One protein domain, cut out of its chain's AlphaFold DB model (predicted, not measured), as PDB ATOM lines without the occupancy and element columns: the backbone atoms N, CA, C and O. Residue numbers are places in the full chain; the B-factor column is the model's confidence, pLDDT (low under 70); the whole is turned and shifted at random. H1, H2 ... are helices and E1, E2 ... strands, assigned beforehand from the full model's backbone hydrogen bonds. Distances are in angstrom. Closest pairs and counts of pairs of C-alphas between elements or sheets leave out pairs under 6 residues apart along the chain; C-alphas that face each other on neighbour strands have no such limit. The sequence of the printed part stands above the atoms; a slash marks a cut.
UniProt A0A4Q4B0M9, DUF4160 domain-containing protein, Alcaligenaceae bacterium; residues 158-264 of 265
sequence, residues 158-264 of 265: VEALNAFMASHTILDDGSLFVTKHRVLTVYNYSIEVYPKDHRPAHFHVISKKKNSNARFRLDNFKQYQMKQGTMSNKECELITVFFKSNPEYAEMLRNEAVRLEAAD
ATOM      1  N   VAL A 158     235.880 232.242 299.946       58.16
ATOM      2  CA  VAL A 158     236.475 230.935 299.637       58.16
ATOM      3  C   VAL A 158     235.474 229.785 299.756       58.16
ATOM      4  O   VAL A 158     235.473 228.876 298.935       58.16
ATOM      5  N   GLU A 159     234.588 229.819 300.747       53.44
ATOM      6  CA  GLU A 159     233.522 228.835 300.890       53.44
ATOM      7  C   GLU A 159     232.511 229.000 299.756       53.44
ATOM      8  O   GLU A 159     232.098 227.997 299.179       53.44
ATOM      9  N   ALA A 160     232.156 230.239 299.391       56.72
ATOM     10  CA  ALA A 160     231.232 230.533 298.293       56.72
ATOM     11  C   ALA A 160     231.777 230.032 296.952       56.72
ATOM     12  O   ALA A 160     231.074 229.336 296.220       56.72
ATOM     13  N   LEU A 161     233.059 230.292 296.679       68.31
ATOM     14  CA  LEU A 161     233.753 229.758 295.511       68.31
ATOM     15  C   LEU A 161     233.807 228.225 295.539       68.31
ATOM     16  O   LEU A 161     233.504 227.584 294.540       68.31
ATOM     17  N   ASN A 162     234.132 227.619 296.682       66.00
ATOM     18  CA  ASN A 162     234.157 226.162 296.814       66.00
ATOM     19  C   ASN A 162     232.772 225.537 296.612       66.00
ATOM     20  O   ASN A 162     232.668 224.469 296.015       66.00
ATOM     21  N   ALA A 163     231.706 226.182 297.086       59.91
ATOM     22  CA  ALA A 163     230.344 225.731 296.843       59.91
ATOM     23  C   ALA A 163     229.979 225.841 295.361       59.91
ATOM     24  O   ALA A 163     229.427 224.885 294.828       59.91
ATOM     25  N   PHE A 164     230.351 226.945 294.704       69.06
ATOM     26  CA  PHE A 164     230.172 227.141 293.266       69.06
ATOM     27  C   PHE A 164     230.896 226.061 292.452       69.06
ATOM     28  O   PHE A 164     230.273 225.382 291.643       69.06
ATOM     29  N   MET A 165     232.181 225.822 292.725       72.75
ATOM     30  CA  MET A 165     232.972 224.795 292.033       72.75
ATOM     31  C   MET A 165     232.505 223.371 292.368       72.75
ATOM     32  O   MET A 165     232.677 222.456 291.574       72.75
ATOM     33  N   ALA A 166     231.895 223.155 293.537       63.72
ATOM     34  CA  ALA A 166     231.301 221.867 293.885       63.72
ATOM     35  C   ALA A 166     229.944 221.624 293.204       63.72
ATOM     36  O   ALA A 166     229.514 220.471 293.147       63.72
ATOM     37  N   SER A 167     229.255 222.674 292.753       64.69
ATOM     38  CA  SER A 167     227.959 222.600 292.069       64.69
ATOM     39  C   SER A 167     228.039 222.812 290.562       64.69
ATOM     40  O   SER A 167     227.035 222.594 289.893       64.69
ATOM     41  N   HIS A 168     229.199 223.189 290.015       76.62
ATOM     42  CA  HIS A 168     229.382 223.473 288.592       76.62
ATOM     43  C   HIS A 168     230.603 222.747 288.024       76.62
ATOM     44  O   HIS A 168     231.652 222.675 288.659       76.62
ATOM     45  N   THR A 169     230.476 222.256 286.799       74.81
ATOM     46  CA  THR A 169     231.585 221.808 285.956       74.81
ATOM     47  C   THR A 169     231.787 222.836 284.854       74.81
ATOM     48  O   THR A 169     230.819 223.270 284.237       74.81
ATOM     49  N   ILE A 170     233.033 223.222 284.595       78.44
ATOM     50  CA  ILE A 170     233.387 224.032 283.425       78.44
ATOM     51  C   ILE A 170     233.623 223.058 282.265       78.44
ATOM     52  O   ILE A 170     234.427 222.136 282.411       78.44
ATOM     53  N   LEU A 171     232.889 223.218 281.165       76.94
ATOM     54  CA  LEU A 171     233.049 222.414 279.951       76.94
ATOM     55  C   LEU A 171     234.227 222.922 279.105       76.94
ATOM     56  O   LEU A 171     234.740 224.020 279.326       76.94
ATOM     57  N   ASP A 172     234.654 222.124 278.122       76.25
ATOM     58  CA  ASP A 172     235.828 222.416 277.282       76.25
ATOM     59  C   ASP A 172     235.695 223.719 276.471       76.25
ATOM     60  O   ASP A 172     236.695 224.339 276.110       76.25
ATOM     61  N   ASP A 173     234.465 224.162 276.207       76.25
ATOM     62  CA  ASP A 173     234.148 225.424 275.530       76.25
ATOM     63  C   ASP A 173     234.060 226.631 276.488       76.25
ATOM     64  O   ASP A 173     233.763 227.748 276.064       76.25
ATOM     65  N   GLY A 174     234.324 226.420 277.781       73.62
ATOM     66  CA  GLY A 174     234.237 227.432 278.829       73.62
ATOM     67  C   GLY A 174     232.825 227.675 279.370       73.62
ATOM     68  O   GLY A 174     232.660 228.521 280.253       73.62
ATOM     69  N   SER A 175     231.809 226.956 278.886       68.62
ATOM     70  CA  SER A 175     230.455 227.034 279.435       68.62
ATOM     71  C   SER A 175     230.357 226.357 280.811       68.62
ATOM     72  O   SER A 175     231.160 225.496 281.180       68.62
ATOM     73  N   LEU A 176     229.385 226.792 281.617       74.62
ATOM     74  CA  LEU A 176     229.155 226.284 282.969       74.62
ATOM     75  C   LEU A 176     228.001 225.284 282.967       74.62
ATOM     76  O   LEU A 176     226.884 225.617 282.582       74.62
ATOM     77  N   PHE A 177     228.259 224.088 283.481       70.19
ATOM     78  CA  PHE A 177     227.274 223.031 283.662       70.19
ATOM     79  C   PHE A 177     226.970 222.842 285.150       70.19
ATOM     80  O   PHE A 177     227.855 222.466 285.919       70.19
ATOM     81  N   VAL A 178     225.727 223.069 285.581       74.31
ATOM     82  CA  VAL A 178     225.319 222.816 286.973       74.31
ATOM     83  C   VAL A 178     225.269 221.305 287.200       74.31
ATOM     84  O   VAL A 178     224.472 220.608 286.591       74.31
ATOM     85  N   THR A 179     226.105 220.771 288.086       70.94
ATOM     86  CA  THR A 179     226.127 219.337 288.420       70.94
ATOM     87  C   THR A 179     225.179 218.972 289.550       70.94
ATOM     88  O   THR A 179     224.767 217.815 289.644       70.94
ATOM     89  N   LYS A 180     224.843 219.935 290.414       80.12
ATOM     90  CA  LYS A 180     223.904 219.781 291.529       80.12
ATOM     91  C   LYS A 180     223.489 221.129 292.093       80.12
ATOM     92  O   LYS A 180     224.286 222.061 292.093       80.12
ATOM     93  N   HIS A 181     222.300 221.209 292.672       81.88
ATOM     94  CA  HIS A 181     221.850 222.402 293.374       81.88
ATOM     95  C   HIS A 181     221.327 222.064 294.768       81.88
ATOM     96  O   HIS A 181     220.590 221.096 294.954       81.88
ATOM     97  N   ARG A 182     221.725 222.861 295.766       86.38
ATOM     98  CA  ARG A 182     221.197 222.756 297.128       86.38
ATOM     99  C   ARG A 182     219.950 223.616 297.223       86.38
ATOM    100  O   ARG A 182     220.036 224.830 297.105       86.38
ATOM    101  N   VAL A 183     218.824 222.981 297.512       86.06
ATOM    102  CA  VAL A 183     217.522 223.646 297.575       86.06
ATOM    103  C   VAL A 183     217.292 224.252 298.954       86.06
ATOM    104  O   VAL A 183     216.938 225.417 299.075       86.06
ATOM    105  N   LEU A 184     217.510 223.475 300.020       88.12
ATOM    106  CA  LEU A 184     217.338 223.965 301.387       88.12
ATOM    107  C   LEU A 184     218.103 223.130 302.421       88.12
ATOM    108  O   LEU A 184     218.820 222.175 302.104       88.12
ATOM    109  N   THR A 185     217.943 223.506 303.689       88.81
ATOM    110  CA  THR A 185     218.434 222.753 304.849       88.81
ATOM    111  C   THR A 185     217.261 222.331 305.707       88.81
ATOM    112  O   THR A 185     216.469 223.173 306.115       88.81
ATOM    113  N   VAL A 186     217.191 221.047 306.038       86.62
ATOM    114  CA  VAL A 186     216.171 220.488 306.927       86.62
ATOM    115  C   VAL A 186     216.901 219.851 308.102       86.62
ATOM    116  O   VAL A 186     217.592 218.841 307.959       86.62
ATOM    117  N   TYR A 187     216.824 220.485 309.270       89.00
ATOM    118  CA  TYR A 187     217.593 220.105 310.461       89.00
ATOM    119  C   TYR A 187     219.115 220.036 310.188       89.00
ATOM    120  O   TYR A 187     219.769 221.040 309.888       89.00
ATOM    121  N   ASN A 188     219.694 218.837 310.292       89.31
ATOM    122  CA  ASN A 188     221.109 218.555 310.056       89.31
ATOM    123  C   ASN A 188     221.380 217.980 308.659       89.31
ATOM    124  O   ASN A 188     222.464 217.441 308.422       89.31
ATOM    125  N   TYR A 189     220.420 218.120 307.743       92.19
ATOM    126  CA  TYR A 189     220.483 217.604 306.386       92.19
ATOM    127  C   TYR A 189     220.404 218.725 305.352       92.19
ATOM    128  O   TYR A 189     219.640 219.678 305.494       92.19
ATOM    129  N   SER A 190     221.207 218.599 304.304       92.19
ATOM    130  CA  SER A 190     221.118 219.397 303.085       92.19
ATOM    131  C   SER A 190     220.254 218.648 302.082       92.19
ATOM    132  O   SER A 190     220.432 217.442 301.901       92.19
ATOM    133  N   ILE A 191     219.324 219.367 301.460       94.06
ATOM    134  CA  ILE A 191     218.445 218.852 300.414       94.06
ATOM    135  C   ILE A 191     219.017 219.310 299.079       94.06
ATOM    136  O   ILE A 191     219.117 220.513 298.836       94.06
ATOM    137  N   GLU A 192     219.425 218.365 298.244       92.56
ATOM    138  CA  GLU A 192     220.050 218.630 296.947       92.56
ATOM    139  C   GLU A 192     219.278 217.946 295.816       92.56
ATOM    140  O   GLU A 192     218.734 216.858 296.003       92.56
ATOM    141  N   VAL A 193     219.271 218.562 294.636       90.06
ATOM    142  CA  VAL A 193     218.740 217.985 293.393       90.06
ATOM    143  C   VAL A 193     219.834 217.996 292.332       90.06
ATOM    144  O   VAL A 193     220.640 218.928 292.275       90.06
ATOM    145  N   TYR A 194     219.879 216.953 291.508       84.44
ATOM    146  CA  TYR A 194     220.848 216.815 290.428       84.44
ATOM    147  C   TYR A 194     220.105 216.839 289.081       84.44
ATOM    148  O   TYR A 194     219.132 216.103 288.931       84.44
ATOM    149  N   PRO A 195     220.562 217.618 288.080       68.19
ATOM    150  CA  PRO A 195     219.902 217.702 286.771       68.19
ATOM    151  C   PRO A 195     219.794 216.358 286.036       68.19
ATOM    152  O   PRO A 195     218.877 216.153 285.253       68.19
ATOM    153  N   LYS A 196     220.710 215.417 286.309       69.38
ATOM    154  CA  LYS A 196     220.747 214.080 285.689       69.38
ATOM    155  C   LYS A 196     220.217 212.968 286.592       69.38
ATOM    156  O   LYS A 196     220.531 211.800 286.355       69.38
ATOM    157  N   ASP A 197     219.452 213.292 287.635       68.44
ATOM    158  CA  ASP A 197     218.871 212.252 288.482       68.44
ATOM    159  C   ASP A 197     217.865 211.414 287.679       68.44
ATOM    160  O   ASP A 197     216.794 211.848 287.267       68.44
ATOM    161  N   HIS A 198     218.267 210.171 287.403       66.19
ATOM    162  CA  HIS A 198     217.514 209.237 286.573       66.19
ATOM    163  C   HIS A 198     216.177 208.842 287.202       66.19
ATOM    164  O   HIS A 198     215.981 208.938 288.413       66.19
ATOM    165  N   ARG A 199     215.284 208.272 286.380       72.06
ATOM    166  CA  ARG A 199     214.010 207.704 286.838       72.06
ATOM    167  C   ARG A 199     214.247 206.599 287.891       72.06
ATOM    168  O   ARG A 199     214.998 205.665 287.612       72.06
ATOM    169  N   PRO A 200     213.569 206.639 289.054       83.06
ATOM    170  CA  PRO A 200     212.546 207.612 289.444       83.06
ATOM    171  C   PRO A 200     213.137 208.965 289.866       83.06
ATOM    172  O   PRO A 200     214.158 209.006 290.547       83.06
ATOM    173  N   ALA A 201     212.438 210.051 289.524       87.81
ATOM    174  CA  ALA A 201     212.818 211.405 289.920       87.81
ATOM    175  C   ALA A 201     212.976 211.495 291.446       87.81
ATOM    176  O   ALA A 201     212.083 211.098 292.215       87.81
ATOM    177  N   HIS A 202     214.132 211.980 291.883       93.25
ATOM    178  CA  HIS A 202     214.525 211.954 293.280       93.25
ATOM    179  C   HIS A 202     215.309 213.189 293.690       93.25
ATOM    180  O   HIS A 202     215.744 213.983 292.866       93.25
ATOM    181  N   PHE A 203     215.458 213.339 294.999       94.50
ATOM    182  CA  PHE A 203     216.344 214.305 295.616       94.50
ATOM    183  C   PHE A 203     217.234 213.608 296.637       94.50
ATOM    184  O   PHE A 203     216.950 212.506 297.128       94.50
ATOM    185  N   HIS A 204     218.325 214.276 296.959       94.69
ATOM    186  CA  HIS A 204     219.344 213.812 297.871       94.69
ATOM    187  C   HIS A 204     219.211 214.500 299.224       94.69
ATOM    188  O   HIS A 204     219.087 215.718 299.321       94.69
ATOM    189  N   VAL A 205     219.292 213.701 300.281       95.38
ATOM    190  CA  VAL A 205     219.312 214.145 301.672       95.38
ATOM    191  C   VAL A 205     220.674 213.787 302.238       95.38
ATOM    192  O   VAL A 205     220.984 212.614 302.470       95.38
ATOM    193  N   ILE A 206     221.508 214.807 302.417       92.88
ATOM    194  CA  ILE A 206     222.922 214.652 302.764       92.88
ATOM    195  C   ILE A 206     223.164 215.233 304.144       92.88
ATOM    196  O   ILE A 206     222.844 216.394 304.395       92.88
ATOM    197  N   SER A 207     223.739 214.462 305.062       92.44
ATOM    198  CA  SER A 207     224.067 215.006 306.381       92.44
ATOM    199  C   SER A 207     225.085 216.146 306.266       92.44
ATOM    200  O   SER A 207     225.975 216.129 305.415       92.44
ATOM    201  N   LYS A 208     225.024 217.135 307.164       80.56
ATOM    202  CA  LYS A 208     226.021 218.226 307.215       80.56
ATOM    203  C   LYS A 208     227.457 217.714 307.378       80.56
ATOM    204  O   LYS A 208     228.388 218.321 306.864       80.56
ATOM    205  N   LYS A 209     227.632 216.572 308.053       82.06
ATOM    206  CA  LYS A 209     228.927 215.887 308.207       82.06
ATOM    207  C   LYS A 209     229.344 215.082 306.965       82.06
ATOM    208  O   LYS A 209     230.394 214.453 306.991       82.06
ATOM    209  N   LYS A 210     228.523 215.072 305.907       80.75
ATOM    210  CA  LYS A 210     228.713 214.343 304.640       80.75
ATOM    211  C   LYS A 210     228.960 212.838 304.812       80.75
ATOM    212  O   LYS A 210     229.572 212.204 303.960       80.75
ATOM    213  N   ASN A 211     228.485 212.260 305.915       89.19
ATOM    214  CA  ASN A 211     228.647 210.837 306.223       89.19
ATOM    215  C   ASN A 211     227.449 209.980 305.788       89.19
ATOM    216  O   ASN A 211     227.559 208.756 305.778       89.19
ATOM    217  N   SER A 212     226.327 210.597 305.412       92.00
ATOM    218  CA  SER A 212     225.183 209.910 304.821       92.00
ATOM    219  C   SER A 212     224.628 210.692 303.637       92.00
ATOM    220  O   SER A 212     224.646 211.924 303.616       92.00
ATOM    221  N   ASN A 213     224.171 209.947 302.633       94.38
ATOM    222  CA  ASN A 213     223.545 210.452 301.424       94.38
ATOM    223  C   ASN A 213     222.417 209.490 301.029       94.38
ATOM    224  O   ASN A 213     222.662 208.397 300.508       94.38
ATOM    225  N   ALA A 214     221.187 209.890 301.329       96.00
ATOM    226  CA  ALA A 214     219.978 209.125 301.066       96.00
ATOM    227  C   ALA A 214     219.202 209.733 299.895       96.00
ATOM    228  O   ALA A 214     219.161 210.951 299.740       96.00
ATOM    229  N   ARG A 215     218.568 208.885 299.087       95.50
ATOM    230  CA  ARG A 215     217.732 209.287 297.956       95.50
ATOM    231  C   ARG A 215     216.264 209.108 298.301       95.50
ATOM    232  O   ARG A 215     215.838 208.027 298.723       95.50
ATOM    233  N   PHE A 216     215.507 210.171 298.089       96.69
ATOM    234  CA  PHE A 216     214.086 210.257 298.376       96.69
ATOM    235  C   PHE A 216     213.331 210.572 297.096       96.69
ATOM    236  O   PHE A 216     213.792 211.365 296.281       96.69
ATOM    237  N   ARG A 217     212.171 209.949 296.901       94.44
ATOM    238  CA  ARG A 217     211.374 210.198 295.698       94.44
ATOM    239  C   ARG A 217     210.676 211.551 295.794       94.44
ATOM    240  O   ARG A 217     210.132 211.889 296.844       94.44
ATOM    241  N   LEU A 218     210.630 212.291 294.690       92.12
ATOM    242  CA  LEU A 218     209.963 213.601 294.628       92.12
ATOM    243  C   LEU A 218     208.425 213.517 294.685       92.12
ATOM    244  O   LEU A 218     207.757 214.489 295.045       92.12
ATOM    245  N   ASP A 219     207.853 212.363 294.333       91.69
ATOM    246  CA  ASP A 219     206.403 212.152 294.302       91.69
ATOM    247  C   ASP A 219     205.802 211.977 295.704       91.69
ATOM    248  O   ASP A 219     204.752 212.540 296.009       91.69
ATOM    249  N   ASN A 220     206.471 211.216 296.569       93.56
ATOM    250  CA  ASN A 220     205.931 210.807 297.864       93.56
ATOM    251  C   ASN A 220     206.853 211.088 299.058       93.56
ATOM    252  O   ASN A 220     206.481 210.761 300.189       93.56
ATOM    253  N   PHE A 221     208.028 211.674 298.815       95.06
ATOM    254  CA  PHE A 221     209.040 212.006 299.821       95.06
ATOM    255  C   PHE A 221     209.483 210.816 300.667       95.06
ATOM    256  O   PHE A 221     209.946 211.005 301.784       95.06
ATOM    257  N   LYS A 222     209.348 209.587 300.157       95.75
ATOM    258  CA  LYS A 222     209.864 208.396 300.831       95.75
ATOM    259  C   LYS A 222     211.271 208.093 300.353       95.75
ATOM    260  O   LYS A 222     211.570 208.149 299.156       95.75
ATOM    261  N   GLN A 223     212.118 207.722 301.305       96.00
ATOM    262  CA  GLN A 223     213.427 207.162 301.016       96.00
ATOM    263  C   GLN A 223     213.248 205.869 300.215       96.00
ATOM    264  O   GLN A 223     212.398 205.042 300.542       96.00
ATOM    265  N   TYR A 224     214.024 205.713 299.146       92.81
ATOM    266  CA  TYR A 224     213.984 204.498 298.321       92.81
ATOM    267  C   TYR A 224     215.370 203.905 298.069       92.81
ATOM    268  O   TYR A 224     215.475 202.739 297.700       92.81
ATOM    269  N   GLN A 225     216.439 204.680 298.271       93.62
ATOM    270  CA  GLN A 225     217.801 204.182 298.126       93.62
ATOM    271  C   GLN A 225     218.767 204.921 299.055       93.62
ATOM    272  O   GLN A 225     218.589 206.101 299.352       93.62
ATOM    273  N   MET A 226     219.802 204.228 299.526       94.56
ATOM    274  CA  MET A 226     220.980 204.850 300.134       94.56
ATOM    275  C   MET A 226     222.092 204.913 299.090       94.56
ATOM    276  O   MET A 226     222.456 203.886 298.524       94.56
ATOM    277  N   LYS A 227     222.632 206.107 298.831       90.56
ATOM    278  CA  LYS A 227     223.829 206.279 297.994       90.56
ATOM    279  C   LYS A 227     225.102 206.083 298.817       90.56
ATOM    280  O   LYS A 227     226.065 205.516 298.319       90.56
ATOM    281  N   GLN A 228     225.105 206.552 300.064       93.00
ATOM    282  CA  GLN A 228     226.247 206.444 300.970       93.00
ATOM    283  C   GLN A 228     225.792 206.460 302.433       93.00
ATOM    284  O   GLN A 228     224.875 207.202 302.790       93.00
ATOM    285  N   GLY A 229     226.482 205.700 303.284       93.62
ATOM    286  CA  GLY A 229     226.258 205.693 304.730       93.62
ATOM    287  C   GLY A 229     224.917 205.084 305.128       93.62
ATOM    288  O   GLY A 229     224.340 204.277 304.398       93.62
ATOM    289  N   THR A 230     224.423 205.476 306.299       92.56
ATOM    290  CA  THR A 230     223.148 205.011 306.855       92.56
ATOM    291  C   THR A 230     222.306 206.188 307.337       92.56
ATOM    292  O   THR A 230     222.823 207.257 307.664       92.56
ATOM    293  N   MET A 231     220.990 205.993 307.346       93.56
ATOM    294  CA  MET A 231     220.009 206.924 307.895       93.56
ATOM    295  C   MET A 231     218.964 206.097 308.639       93.56
ATOM    296  O   MET A 231     218.536 205.052 308.144       93.56
ATOM    297  N   SER A 232     218.601 206.506 309.850       94.00
ATOM    298  CA  SER A 232     217.619 205.770 310.644       94.00
ATOM    299  C   SER A 232     216.201 205.981 310.109       94.00
ATOM    300  O   SER A 232     215.879 207.032 309.559       94.00
ATOM    301  N   ASN A 233     215.306 205.018 310.351       93.38
ATOM    302  CA  ASN A 233     213.894 205.143 309.963       93.38
ATOM    303  C   ASN A 233     213.230 206.397 310.552       93.38
ATOM    304  O   ASN A 233     212.390 207.008 309.902       93.38
ATOM    305  N   LYS A 234     213.633 206.805 311.764       93.38
ATOM    306  CA  LYS A 234     213.136 208.032 312.401       93.38
ATOM    307  C   LYS A 234     213.555 209.280 311.626       93.38
ATOM    308  O   LYS A 234     212.747 210.181 311.461       93.38
ATOM    309  N   GLU A 235     214.793 209.325 311.140       93.25
ATOM    310  CA  GLU A 235     215.291 210.436 310.322       93.25
ATOM    311  C   GLU A 235     214.621 210.464 308.947       93.25
ATOM    312  O   GLU A 235     214.225 211.531 308.486       93.25
ATOM    313  N   CYS A 236     214.410 209.302 308.321       94.94
ATOM    314  CA  CYS A 236     213.656 209.219 307.069       94.94
ATOM    315  C   CYS A 236     212.212 209.720 307.234       94.94
ATOM    316  O   CYS A 236     211.723 210.486 306.399       94.94
ATOM    317  N   GLU A 237     211.538 209.325 308.315       95.31
ATOM    318  CA  GLU A 237     210.171 209.771 308.600       95.31
ATOM    319  C   GLU A 237     210.126 211.272 308.893       95.31
ATOM    320  O   GLU A 237     209.253 211.967 308.389       95.31
ATOM    321  N   LEU A 238     211.108 211.801 309.626       95.25
ATOM    322  CA  LEU A 238     211.235 213.231 309.913       95.25
ATOM    323  C   LEU A 238     211.285 214.071 308.626       95.25
ATOM    324  O   LEU A 238     210.569 215.063 308.507       95.25
ATOM    325  N   ILE A 239     212.089 213.653 307.643       96.62
ATOM    326  CA  ILE A 239     212.164 214.318 306.334       96.62
ATOM    327  C   ILE A 239     210.842 214.180 305.568       96.62
ATOM    328  O   ILE A 239     210.356 215.154 304.992       96.62
ATOM    329  N   THR A 240     210.233 212.992 305.592       96.06
ATOM    330  CA  THR A 240     208.944 212.735 304.932       96.06
ATOM    331  C   THR A 240     207.844 213.642 305.493       96.06
ATOM    332  O   THR A 240     207.095 214.262 304.737       96.06
ATOM    333  N   VAL A 241     207.747 213.732 306.822       95.75
ATOM    334  CA  VAL A 241     206.775 214.571 307.531       95.75
ATOM    335  C   VAL A 241     207.036 216.042 307.246       95.75
ATOM    336  O   VAL A 241     206.086 216.756 306.944       95.75
ATOM    337  N   PHE A 242     208.297 216.485 307.247       96.00
ATOM    338  CA  PHE A 242     208.644 217.868 306.921       96.00
ATOM    339  C   PHE A 242     208.042 218.306 305.578       96.00
ATOM    340  O   PHE A 242     207.309 219.289 305.535       96.00
ATOM    341  N   PHE A 243     208.262 217.557 304.496       95.44
ATOM    342  CA  PHE A 243     207.731 217.946 303.182       95.44
ATOM    343  C   PHE A 243     206.211 217.803 303.063       95.44
ATOM    344  O   PHE A 243     205.582 218.552 302.320       95.44
ATOM    345  N   LYS A 244     205.594 216.874 303.802       93.12
ATOM    346  CA  LYS A 244     204.128 216.755 303.844       93.12
ATOM    347  C   LYS A 244     203.464 217.897 304.609       93.12
ATOM    348  O   LYS A 244     202.369 218.309 304.243       93.12
ATOM    349  N   SER A 245     204.100 218.366 305.678       91.94
ATOM    350  CA  SER A 245     203.573 219.429 306.534       91.94
ATOM    351  C   SER A 245     203.868 220.833 306.010       91.94
ATOM    352  O   SER A 245     203.192 221.761 306.437       91.94
ATOM    353  N   ASN A 246     204.835 220.988 305.100       90.56
ATOM    354  CA  ASN A 246     205.234 222.281 304.543       90.56
ATOM    355  C   ASN A 246     205.208 222.227 302.994       90.56
ATOM    356  O   ASN A 246     206.257 222.054 302.356       90.56
ATOM    357  N   PRO A 247     204.008 222.277 302.376       90.44
ATOM    358  CA  PRO A 247     203.821 222.071 300.937       90.44
ATOM    359  C   PRO A 247     204.567 223.084 300.055       90.44
ATOM    360  O   PRO A 247     204.952 222.738 298.942       90.44
ATOM    361  N   GLU A 248     204.838 224.287 300.550       83.81
ATOM    362  CA  GLU A 248     205.602 225.325 299.857       83.81
ATOM    363  C   GLU A 248     207.056 224.899 299.583       83.81
ATOM    364  O   GLU A 248     207.571 225.103 298.484       83.81
ATOM    365  N   TYR A 249     207.710 224.204 300.523       87.69
ATOM    366  CA  TYR A 249     209.066 223.681 300.308       87.69
ATOM    367  C   TYR A 249     209.064 222.454 299.398       87.69
ATOM    368  O   TYR A 249     210.026 222.219 298.665       87.69
ATOM    369  N   ALA A 250     207.989 221.665 299.438       90.62
ATOM    370  CA  ALA A 250     207.782 220.560 298.513       90.62
ATOM    371  C   ALA A 250     207.603 221.062 297.072       90.62
ATOM    372  O   ALA A 250     208.152 220.469 296.145       90.62
ATOM    373  N   GLU A 251     206.856 222.148 296.881       88.50
ATOM    374  CA  GLU A 251     206.682 222.795 295.582       88.50
ATOM    375  C   GLU A 251     207.992 223.404 295.080       88.50
ATOM    376  O   GLU A 251     208.417 223.078 293.974       88.50
ATOM    377  N   MET A 252     208.701 224.165 295.920       83.50
ATOM    378  CA  MET A 252     210.023 224.712 295.592       83.50
ATOM    379  C   MET A 252     211.006 223.619 295.146       83.50
ATOM    380  O   MET A 252     211.674 223.763 294.125       83.50
ATOM    381  N   LEU A 253     211.062 222.495 295.868       91.19
ATOM    382  CA  LEU A 253     211.927 221.364 295.528       91.19
ATOM    383  C   LEU A 253     211.582 220.741 294.166       91.19
ATOM    384  O   LEU A 253     212.483 220.387 293.406       91.19
ATOM    385  N   ARG A 254     210.291 220.602 293.846       90.06
ATOM    386  CA  ARG A 254     209.847 220.058 292.554       90.06
ATOM    387  C   ARG A 254     210.107 221.030 291.409       90.06
ATOM    388  O   ARG A 254     210.595 220.598 290.370       90.06
ATOM    389  N   ASN A 255     209.818 222.313 291.604       85.00
ATOM    390  CA  ASN A 255     210.075 223.349 290.606       85.00
ATOM    391  C   ASN A 255     211.563 223.419 290.275       85.00
ATOM    392  O   ASN A 255     211.934 223.482 289.107       85.00
ATOM    393  N   GLU A 256     212.411 223.313 291.295       84.25
ATOM    394  CA  GLU A 256     213.855 223.301 291.109       84.25
ATOM    395  C   GLU A 256     214.340 222.056 290.353       84.25
ATOM    396  O   GLU A 256     215.193 222.165 289.474       84.25
ATOM    397  N   ALA A 257     213.755 220.885 290.620       87.12
ATOM    398  CA  ALA A 257     214.043 219.679 289.846       87.12
ATOM    399  C   ALA A 257     213.676 219.841 288.363       87.12
ATOM    400  O   ALA A 257     214.501 219.564 287.496       87.12
ATOM    401  N   VAL A 258     212.481 220.366 288.072       84.75
ATOM    402  CA  VAL A 258     212.025 220.626 286.696       84.75
ATOM    403  C   VAL A 258     212.915 221.655 285.999       84.75
ATOM    404  O   VAL A 258     213.281 221.471 284.840       84.75
ATOM    405  N   ARG A 259     213.297 222.731 286.697       82.12
ATOM    406  CA  ARG A 259     214.180 223.775 286.161       82.12
ATOM    407  C   ARG A 259     215.536 223.205 285.748       82.12
ATOM    408  O   ARG A 259     216.043 223.555 284.687       82.12
ATOM    409  N   LEU A 260     216.113 222.335 286.577       77.75
ATOM    410  CA  LEU A 260     217.397 221.692 286.296       77.75
ATOM    411  C   LEU A 260     217.302 220.665 285.161       77.75
ATOM    412  O   LEU A 260     218.212 220.618 284.342       77.75
ATOM    413  N   GLU A 261     216.209 219.900 285.060       79.38
ATOM    414  CA  GLU A 261     215.957 219.020 283.905       79.38
ATOM    415  C   GLU A 261     215.807 219.818 282.595       79.38
ATOM    416  O   GLU A 261     216.284 219.394 281.545       79.38
ATOM    417  N   ALA A 262     215.160 220.988 282.643       71.25
ATOM    418  CA  ALA A 262     214.951 221.840 281.473       71.25
ATOM    419  C   ALA A 262     216.238 222.522 280.981       71.25
ATOM    420  O   ALA A 262     216.364 222.766 279.788       71.25
ATOM    421  N   ALA A 263     217.185 222.812 281.877       62.12
ATOM    422  CA  ALA A 263     218.464 223.437 281.534       62.12
ATOM    423  C   ALA A 263     219.453 222.496 280.809       62.12
ATOM    424  O   ALA A 263     220.505 222.960 280.378       62.12
ATOM    425  N   ASP A 264     219.144 221.196 280.703       58.72
ATOM    426  CA  ASP A 264     219.973 220.173 280.037       58.72
ATOM    427  C   ASP A 264     219.495 219.850 278.597       58.72
ATOM    428  O   ASP A 264     220.120 219.033 277.923       58.72
TER     429      ASP A 264
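Overview. This is residues 158 to 264 of the 265 residues of the protein "DUF4160 domain-containing protein" of Alcaligenaceae bacterium (UniProt A0A4Q4B0M9). What is the main picture? A strongly twisted sheet of five strands, E3 to E7, has H2 and H3 packed over one face, the two helices meeting at a corner, while H1 and the small hairpin of E1 and E2 make an arm beyond one end. What makes it up? The printed part has 107 residues, with three named helices and seven named strands in the order H1 E1 E2 E3 E4 E5 E6 E7 H2 H3, of the mixed class. The antiparallel sheet E3 E4 E5 E6 E7 is a meander, each strand the antiparallel neighbour of the one before, and with H2 and H3 it makes two layers. How large is it? It is compact, with a radius of gyration of the C-alphas of 14.1 A, and elongated, spanning 45 by 28 by 23 A.

Arrangement. What comes first? H1, residues 158 to 167, is followed by the hairpin of E1, residues 168 to 170, and E2, residues 176 to 178, antiparallel at 152 degrees, with N 169 and O 177 2.8 A apart, within hydrogen-bond range. E2 runs on into E3, residues 181 to 186, across a break of 2 residues, at 34 degrees. How do the next strands pair? Hairpins join E3 to E4, residues 189 to 193, with N 183 and O 191 at 2.8 A, and E4 to E5, residues 202 to 207, with N 190 and O 206 at 2.7 A. Hairpins also join E5 to E6, residues 213 to 217, with N 205 and O 214 at 2.8 A, and E6 to E7, residues 223 to 228, with N 213 and O 228 at 2.8 A. H1 only grazes this sheet, with residues 163 to 167. Where is H2? H2, residues 233 to 245, has a height over the sheet of 8.6 A and lies only just over E6, on which 3 of its C-alphas fall, slantwise to the strands at 42 degrees on the local plane. Its closest C-alphas to E7 are those of Cys 236 and Gln 223, 6.4 A apart. Where is H3? H3, residues 247 to 262, lies over E4 at a height over the sheet of 8.9 A, along the strands at 14 degrees on the local plane; the closest C-alphas of H3 and E4 are those of Ala 257 and Val 193, 6.1 A apart. H2 and H3, about perpendicular at 86 degrees, only just touch, with 3 pairs of C-alphas within 8 A, and only at the corner, by residues 243 to 244 and 249 to 250 alone, closest at the C-alphas of Phe 243 and Ala 250, 5.4 A. In H1, H2 and H3 every O i to N i+4 pair is within hydrogen-bond range.

Along the chain. Where are the anchors? C-alpha 158, which begins H1, is at (236.475, 230.935, 299.637), and C-alpha 262, which ends H3, is at (214.951, 221.840, 281.473). How long are the elements? From first to last C-alpha, H3 measures 22.4 A, H2 18.0 A, E5 16.5 A, E3 14.8 A and H1 14.1 A.

Size, cuts and confidence. How far does it reach? The C-alphas farthest apart are those of Asp 173 and Lys 234, 45.9 A. Is it continuous? The printed part has no cut and no long link. Where is confidence low? The mean pLDDT of the printed part is 84.4, with residues 158 to 164, 166 to 167, 175, 195 to 198 and 263 to 264 under 70.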